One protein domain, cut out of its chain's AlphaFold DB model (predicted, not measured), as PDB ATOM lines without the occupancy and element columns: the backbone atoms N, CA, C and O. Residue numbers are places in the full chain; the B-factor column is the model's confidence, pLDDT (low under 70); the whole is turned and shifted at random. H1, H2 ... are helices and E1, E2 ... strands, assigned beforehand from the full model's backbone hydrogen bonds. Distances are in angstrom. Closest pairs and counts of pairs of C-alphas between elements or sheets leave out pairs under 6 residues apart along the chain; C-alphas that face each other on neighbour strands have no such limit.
ATOM      1  N   MET A   1     105.771 109.750 115.376       93.75
ATOM      2  CA  MET A   1     107.217 109.452 115.453       93.75
ATOM      3  C   MET A   1     108.034 110.558 114.783       93.75
ATOM      4  O   MET A   1     108.809 111.186 115.482       93.75
ATOM      5  N   GLU A   2     107.806 110.891 113.504       95.56
ATOM      6  CA  GLU A   2     108.611 111.900 112.771       95.56
ATOM      7  C   GLU A   2     108.646 113.298 113.387       95.56
ATOM      8  O   GLU A   2     109.708 113.901 113.493       95.56
ATOM      9  N   GLN A   3     107.519 113.771 113.920       95.19
ATOM     10  CA  GLN A   3     107.465 115.037 114.666       95.19
ATOM     11  C   GLN A   3     108.342 115.062 115.935       95.19
ATOM     12  O   GLN A   3     108.534 116.122 116.516       95.19
ATOM     13  N   HIS A   4     108.849 113.908 116.378       95.75
ATOM     14  CA  HIS A   4     109.683 113.745 117.570       95.75
ATOM     15  C   HIS A   4     111.121 113.311 117.217       95.75
ATOM     16  O   HIS A   4     111.794 112.709 118.046       95.75
ATOM     17  N   GLY A   5     111.585 113.566 115.986       95.62
ATOM     18  CA  GLY A   5     112.980 113.320 115.585       95.62
ATOM     19  C   GLY A   5     113.293 111.888 115.139       95.62
ATOM     20  O   GLY A   5     114.448 111.551 114.906       95.62
ATOM     21  N   PHE A   6     112.279 111.035 114.985       97.50
ATOM     22  CA  PHE A   6     112.460 109.687 114.449       97.50
ATOM     23  C   PHE A   6     112.236 109.649 112.936       97.50
ATOM     24  O   PHE A   6     111.199 110.086 112.458       97.50
ATOM     25  N   LYS A   7     113.122 109.020 112.176       96.81
ATOM     26  CA  LYS A   7     112.981 108.810 110.734       96.81
ATOM     27  C   LYS A   7     112.418 107.424 110.423       96.81
ATOM     28  O   LYS A   7     112.961 106.418 110.884       96.81
ATOM     29  N   TRP A   8     111.354 107.359 109.624       96.62
ATOM     30  CA  TRP A   8     110.813 106.091 109.126       96.62
ATOM     31  C   TRP A   8     111.845 105.325 108.277       96.62
ATOM     32  O   TRP A   8     112.590 105.942 107.516       96.62
ATOM     33  N   GLN A   9     111.883 103.994 108.414       93.12
ATOM     34  CA  GLN A   9     112.785 103.116 107.655       93.12
ATOM     35  C   GLN A   9     112.016 102.133 106.766       93.12
ATOM     36  O   GLN A   9     111.940 102.306 105.554       93.12
ATOM     37  N   GLN A  10     111.446 101.084 107.365       93.19
ATOM     38  CA  GLN A  10     110.693 100.046 106.666       93.19
ATOM     39  C   GLN A  10     109.566  99.533 107.563       93.19
ATOM     40  O   GLN A  10     109.761  99.289 108.755       93.19
ATOM     41  N   GLY A  11     108.380  99.337 106.982       93.94
ATOM     42  CA  GLY A  11     107.217  98.846 107.721       93.94
ATOM     43  C   GLY A  11     106.866  99.778 108.882       93.94
ATOM     44  O   GLY A  11     106.642 100.966 108.673       93.94
ATOM     45  N   SER A  12     106.842  99.243 110.103       94.50
ATOM     46  CA  SER A  12     106.564 100.001 111.334       94.50
ATOM     47  C   SER A  12     107.829 100.383 112.119       94.50
ATOM     48  O   SER A  12     107.746 100.656 113.314       94.50
ATOM     49  N   VAL A  13     109.003 100.386 111.475       95.88
ATOM     50  CA  VAL A  13     110.291 100.704 112.109       95.88
ATOM     51  C   VAL A  13     110.662 102.170 111.893       95.88
ATOM     52  O   VAL A  13     110.627 102.681 110.770       95.88
ATOM     53  N   TYR A  14     111.064 102.827 112.980       97.19
ATOM     54  CA  TYR A  14     111.505 104.218 113.009       97.19
ATOM     55  C   TYR A  14     112.830 104.329 113.767       97.19
ATOM     56  O   TYR A  14     112.957 103.770 114.855       97.19
ATOM     57  N   PHE A  15     113.799 105.060 113.216       96.56
ATOM     58  CA  PHE A  15     115.124 105.266 113.813       96.56
ATOM     59  C   PHE A  15     115.288 106.688 114.322       96.56
ATOM     60  O   PHE A  15     114.951 107.632 113.617       96.56
ATOM     61  N   GLY A  16     115.815 106.835 115.533       95.19
ATOM     62  CA  GLY A  16     116.329 108.116 116.005       95.19
ATOM     63  C   GLY A  16     117.737 108.377 115.473       95.19
ATOM     64  O   GLY A  16     118.420 107.443 115.051       95.19
ATOM     65  N   ASP A  17     118.158 109.636 115.496       93.44
ATOM     66  CA  ASP A  17     119.560 110.022 115.320       93.44
ATOM     67  C   ASP A  17     120.274 110.128 116.684       93.44
ATOM     68  O   ASP A  17     119.746 109.703 117.714       93.44
ATOM     69  N   GLU A  18     121.475 110.709 116.704       92.00
ATOM     70  CA  GLU A  18     122.296 110.892 117.912       92.00
ATOM     71  C   GLU A  18     121.617 111.729 119.015       92.00
ATOM     72  O   GLU A  18     122.041 111.696 120.171       92.00
ATOM     73  N   THR A  19     120.551 112.465 118.691       94.00
ATOM     74  CA  THR A  19     119.786 113.259 119.662       94.00
ATOM     75  C   THR A  19     118.750 112.429 120.425       94.00
ATOM     76  O   THR A  19     118.243 112.858 121.468       94.00
ATOM     77  N   ILE A  20     118.443 111.220 119.944       96.25
ATOM     78  CA  ILE A  20     117.480 110.314 120.563       96.25
ATOM     79  C   ILE A  20     118.205 109.313 121.461       96.25
ATOM     80  O   ILE A  20     119.060 108.543 121.035       96.25
ATOM     81  N   ASN A  21     117.798 109.272 122.726       95.81
ATOM     82  CA  ASN A  21     118.267 108.298 123.698       95.81
ATOM     83  C   ASN A  21     117.089 107.483 124.247       95.81
ATOM     84  O   ASN A  21     115.926 107.703 123.901       95.81
ATOM     85  N   ALA A  22     117.386 106.533 125.133       97.06
ATOM     86  CA  ALA A  22     116.367 105.672 125.724       97.06
ATOM     87  C   ALA A  22     115.248 106.464 126.428       97.06
ATOM     88  O   ALA A  22     114.073 106.118 126.310       97.06
ATOM     89  N   VAL A  23     115.594 107.555 127.118       97.44
ATOM     90  CA  VAL A  23     114.626 108.391 127.842       97.44
ATOM     91  C   VAL A  23     113.716 109.135 126.866       97.44
ATOM     92  O   VAL A  23     112.495 109.085 127.019       97.44
ATOM     93  N   THR A  24     114.275 109.788 125.844       97.25
ATOM     94  CA  THR A  24     113.472 110.530 124.858       97.25
ATOM     95  C   THR A  24     112.627 109.599 123.989       97.25
ATOM     96  O   THR A  24     111.499 109.952 123.632       97.25
ATOM     97  N   CYS A  25     113.099 108.376 123.730       97.88
ATOM     98  CA  CYS A  25     112.323 107.339 123.058       97.88
ATOM     99  C   CYS A  25     111.099 106.915 123.879       97.88
ATOM    100  O   CYS A  25     109.972 106.985 123.382       97.88
ATOM    101  N   VAL A  26     111.285 106.580 125.162       98.12
ATOM    102  CA  VAL A  26     110.172 106.241 126.066       98.12
ATOM    103  C   VAL A  26     109.191 107.408 126.197       98.12
ATOM    104  O   VAL A  26     107.981 107.206 126.072       98.12
ATOM    105  N   ALA A  27     109.690 108.632 126.391       98.12
ATOM    106  CA  ALA A  27     108.849 109.823 126.494       98.12
ATOM    107  C   ALA A  27     108.007 110.044 125.227       98.12
ATOM    108  O   ALA A  27     106.816 110.335 125.319       98.12
ATOM    109  N   THR A  28     108.589 109.831 124.043       97.56
ATOM    110  CA  THR A  28     107.870 109.928 122.765       97.56
ATOM    111  C   THR A  28     106.731 108.914 122.684       97.56
ATOM    112  O   THR A  28     105.609 109.279 122.336       97.56
ATOM    113  N   VAL A  29     106.973 107.652 123.053       97.19
ATOM    114  CA  VAL A  29     105.920 106.622 123.070       97.19
ATOM    115  C   VAL A  29     104.803 106.995 124.052       97.19
ATOM    116  O   VAL A  29     103.628 106.863 123.716       97.19
ATOM    117  N   GLN A  30     105.141 107.530 125.229       97.31
ATOM    118  CA  GLN A  30     104.152 108.013 126.198       97.31
ATOM    119  C   GLN A  30     103.330 109.197 125.670       97.31
ATOM    120  O   GLN A  30     102.127 109.259 125.922       97.31
ATOM    121  N   ILE A  31     103.947 110.135 124.943       97.38
ATOM    122  CA  ILE A  31     103.237 111.252 124.302       97.38
ATOM    123  C   ILE A  31     102.241 110.718 123.270       97.38
ATOM    124  O   ILE A  31     101.070 111.091 123.310       97.38
ATOM    125  N   LEU A  32     102.670 109.795 122.404       95.56
ATOM    126  CA  LEU A  32     101.798 109.190 121.394       95.56
ATOM    127  C   LEU A  32     100.634 108.426 122.031       95.56
ATOM    128  O   LEU A  32      99.496 108.596 121.602       95.56
ATOM    129  N   ALA A  33     100.892 107.663 123.096       96.38
ATOM    130  CA  ALA A  33      99.853 106.952 123.838       96.38
ATOM    131  C   ALA A  33      98.807 107.897 124.452       96.38
ATOM    132  O   ALA A  33      97.630 107.555 124.513       96.38
ATOM    133  N   LYS A  34      99.212 109.099 124.886       96.31
ATOM    134  CA  LYS A  34      98.285 110.125 125.394       96.31
ATOM    135  C   LYS A  34      97.499 110.819 124.282       96.31
ATOM    136  O   LYS A  34      96.356 111.203 124.497       96.31
ATOM    137  N   GLN A  35      98.121 111.027 123.123       96.44
ATOM    138  CA  GLN A  35      97.524 111.756 122.000       96.44
ATOM    139  C   GLN A  35      96.592 110.892 121.146       96.44
ATOM    140  O   GLN A  35      95.702 111.427 120.491       96.44
ATOM    141  N   ILE A  36      96.797 109.575 121.141       95.81
ATOM    142  CA  ILE A  36      96.052 108.626 120.315       95.81
ATOM    143  C   ILE A  36      95.300 107.678 121.264       95.81
ATOM    144  O   ILE A  36      95.881 106.699 121.727       95.81
ATOM    145  N   PRO A  37      94.011 107.933 121.568       93.00
ATOM    146  CA  PRO A  37      93.275 107.183 122.590       93.00
ATOM    147  C   PRO A  37      93.242 105.664 122.380       93.00
ATOM    148  O   PRO A  37      93.274 104.915 123.348       93.00
ATOM    149  N   CYS A  38      93.227 105.200 121.128       94.12
ATOM    150  CA  CYS A  38      93.209 103.776 120.784       94.12
ATOM    151  C   CYS A  38      94.601 103.127 120.719       94.12
ATOM    152  O   CYS A  38      94.719 101.965 120.342       94.12
ATOM    153  N   PHE A  39      95.676 103.851 121.045       93.25
ATOM    154  CA  PHE A  39      97.036 103.356 120.827       93.25
ATOM    155  C   PHE A  39      97.326 102.079 121.619       93.25
ATOM    156  O   PHE A  39      97.878 101.133 121.064       93.25
ATOM    157  N   ALA A  40      96.891 102.017 122.880       91.12
ATOM    158  CA  ALA A  40      97.071 100.833 123.719       91.12
ATOM    159  C   ALA A  40      96.231  99.629 123.252       91.12
ATOM    160  O   ALA A  40      96.666  98.494 123.412       91.12
ATOM    161  N   ASP A  41      95.070  99.869 122.638       94.56
ATOM    162  CA  ASP A  41      94.189  98.801 122.150       94.56
ATOM    163  C   ASP A  41      94.638  98.259 120.783       94.56
ATOM    164  O   ASP A  41      94.452  97.083 120.469       94.56
ATOM    165  N   CYS A  42      95.229  99.116 119.945       94.62
ATOM    166  CA  CYS A  42      95.652  98.761 118.591       94.62
ATOM    167  C   CYS A  42      97.070  98.171 118.526       94.62
ATOM    168  O   CYS A  42      97.377  97.419 117.596       94.62
ATOM    169  N   VAL A  43      97.951  98.513 119.470       93.81
ATOM    170  CA  VAL A  43      99.350  98.068 119.461       93.81
ATOM    171  C   VAL A  43      99.489  96.755 120.223       93.81
ATOM    172  O   VAL A  43      99.331  96.701 121.436       93.81
ATOM    173  N   LYS A  44      99.837  95.685 119.501       95.19
ATOM    174  CA  LYS A  44     100.078  94.360 120.099       95.19
ATOM    175  C   LYS A  44     101.454  94.229 120.751       95.19
ATOM    176  O   LYS A  44     101.593  93.503 121.727       95.19
ATOM    177  N   ASP A  45     102.465  94.877 120.178       96.25
ATOM    178  CA  ASP A  45     103.851  94.852 120.653       96.25
ATOM    179  C   ASP A  45     104.571  96.123 120.185       96.25
ATOM    180  O   ASP A  45     104.368  96.577 119.055       96.25
ATOM    181  N   VAL A  46     105.412  96.696 121.046       96.00
ATOM    182  CA  VAL A  46     106.286  97.829 120.719       96.00
ATOM    183  C   VAL A  46     107.618  97.647 121.432       96.00
ATOM    184  O   VAL A  46     107.665  97.417 122.640       96.00
ATOM    185  N   ARG A  47     108.720  97.734 120.682       97.06
ATOM    186  CA  ARG A  47     110.066  97.481 121.203       97.06
ATOM    187  C   ARG A  47     111.000  98.623 120.862       97.06
ATOM    188  O   ARG A  47     111.019  99.105 119.733       97.06
ATOM    189  N   MET A  48     111.808  99.003 121.841       96.75
ATOM    190  CA  MET A  48     112.981  99.834 121.623       96.75
ATOM    191  C   MET A  48     114.166  98.915 121.325       96.75
ATOM    192  O   MET A  48     114.429  97.983 122.084       96.75
ATOM    193  N   LEU A  49     114.873  99.178 120.231       95.56
ATOM    194  CA  LEU A  49     116.106  98.487 119.866       95.56
ATOM    195  C   LEU A  49     117.246  99.500 119.880       95.56
ATOM    196  O   LEU A  49     117.077 100.617 119.391       95.56
ATOM    197  N   LYS A  50     118.400  99.108 120.422       93.75
ATOM    198  CA  LYS A  50     119.638  99.867 120.256       93.75
ATOM    199  C   LYS A  50     120.410  99.263 119.092       93.75
ATOM    200  O   LYS A  50     120.723  98.075 119.106       93.75
ATOM    201  N   ILE A  51     120.653 100.080 118.078       91.94
ATOM    202  CA  ILE A  51     121.438  99.722 116.904       91.94
ATOM    203  C   ILE A  51     122.826 100.320 117.120       91.94
ATOM    204  O   ILE A  51     122.963 101.538 117.144       91.94
ATOM    205  N   GLU A  52     123.826  99.473 117.358       91.75
ATOM    206  CA  GLU A  52     125.211  99.929 117.560       91.75
ATOM    207  C   GLU A  52     125.949 100.140 116.231       91.75
ATOM    208  O   GLU A  52     126.921 100.880 116.187       91.75
ATOM    209  N   GLU A  53     125.494  99.487 115.157       91.31
ATOM    210  CA  GLU A  53     126.183  99.425 113.865       91.31
ATOM    211  C   GLU A  53     125.208  99.520 112.691       91.31
ATOM    212  O   GLU A  53     123.999  99.362 112.864       91.31
ATOM    213  N   ASN A  54     125.723  99.743 111.477       88.56
ATOM    214  CA  ASN A  54     124.881  99.856 110.285       88.56
ATOM    215  C   ASN A  54     123.987  98.615 110.097       88.56
ATOM    216  O   ASN A  54     124.470  97.498 109.901       88.56
ATOM    217  N   ASN A  55     122.672  98.826 110.116       90.38
ATOM    218  CA  ASN A  55     121.692  97.755 109.984       90.38
ATOM    219  C   ASN A  55     121.340  97.439 108.520       90.38
ATOM    220  O   ASN A  55     120.797  96.366 108.254       90.38
ATOM    221  N   ASP A  56     121.571  98.372 107.587       91.62
ATOM    222  CA  ASP A  56     121.208  98.185 106.185       91.62
ATOM    223  C   ASP A  56     122.315  97.434 105.446       91.62
ATOM    224  O   ASP A  56     123.395  97.966 105.167       91.62
ATOM    225  N   LEU A  57     122.015  96.179 105.112       93.88
ATOM    226  CA  LEU A  57     122.906  95.289 104.375       93.88
ATOM    227  C   LEU A  57     122.580  95.218 102.875       93.88
ATOM    228  O   LEU A  57     123.319  94.580 102.124       93.88
ATOM    229  N   MET A  58     121.523  95.888 102.397       94.62
ATOM    230  CA  MET A  58     121.203  95.921 100.964       94.62
ATOM    231  C   MET A  58     122.351  96.447 100.090       94.62
ATOM    232  O   MET A  58     122.534  95.904  98.995       94.62
ATOM    233  N   PRO A  59     123.148  97.450 100.514       94.56
ATOM    234  CA  PRO A  59     124.315  97.877  99.750       94.56
ATOM    235  C   PRO A  59     125.318  96.747  99.500       94.56
ATOM    236  O   PRO A  59     125.857  96.660  98.402       94.56
ATOM    237  N   ALA A  60     125.522  95.842 100.463       95.88
ATOM    238  CA  ALA A  60     126.455  94.726 100.308       95.88
ATOM    239  C   ALA A  60     126.006  93.744  99.214       95.88
ATOM    240  O   ALA A  60     126.833  93.259  98.447       95.88
ATOM    241  N   ILE A  61     124.696  93.506  99.088       96.44
ATOM    242  CA  ILE A  61     124.130  92.665  98.020       96.44
ATOM    243  C   ILE A  61     124.334  93.324  96.648       96.44
ATOM    244  O   ILE A  61     124.799  92.672  95.720       96.44
ATOM    245  N   LYS A  62     124.033  94.624  96.532       95.69
ATOM    246  CA  LYS A  62     124.123  95.392  95.273       95.69
ATOM    247  C   LYS A  62     125.544  95.553  94.728       95.69
ATOM    248  O   LYS A  62     125.710  95.957  93.587       95.69
ATOM    249  N   ILE A  63     126.562  95.343  95.560       95.62
ATOM    250  CA  ILE A  63     127.967  95.399  95.134       95.62
ATOM    251  C   ILE A  63     128.391  94.076  94.478       95.62
ATOM    252  O   ILE A  63     129.302  94.070  93.654       95.62
TER     253      ILE A  63
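Overview. This is residues 1 to 63 of the 65 residues of the protein "CRISPR associated Cas2 family protein" of Helicobacter pylori Hp P-11b (UniProt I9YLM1). A loose, elongated chain: a small two-stranded hairpin, E1 and E2, lies near the middle, the helix H1 runs from there toward one end, and the short H2 makes a corner with it. From H2 a long stretch, residues 43 to 57, runs back to the other end, where residues 57 to 63, with H3, stick out alone. The printed part has 63 residues, in the order E1, E2, H1, H2, H3, with the two strands antiparallel. The class is mostly helix, though under half of the residues are in named elements; the radius of gyration of the C-alphas is 13.9 A, and the spans are 46 by 24 by 18 A.

Arrangement. Look first at E1, residues 6 to 8, and E2, residues 14 to 16, an antiparallel hairpin at 146 degrees; there N 7 and O 15 are 2.7 A apart, within hydrogen-bond range. Next, H1, residues 22 to 35, and H2, residues 39 to 42, only just touch, with 3 pairs of C-alphas within 8 A, and only at the corner; the closest C-alphas, those of Ala 33 and Phe 39, are 5.5 A apart. H3, residues 58 to 63, touches no helix and is apart from both strands. In H1 and H3 every O i to N i+4 pair is within hydrogen-bond range; H2 is too short for such a pair.

Along the chain. Find C-alpha 6 at (112.460, 109.687, 114.449), where E1 begins. H1 starts at C-alpha 22, (116.367, 105.672, 125.724), and runs 20.1 A. H3 ends at C-alpha 63, (127.967, 95.399, 95.134), after 8.9 A.

Size, cuts and confidence. The C-alphas farthest apart, those of Pro 37 and Ile 63, are 45.8 A apart. The printed part has no cut; the link from H2 to H3, 15 residues, is long. No printed residue is under 70 in pLDDT.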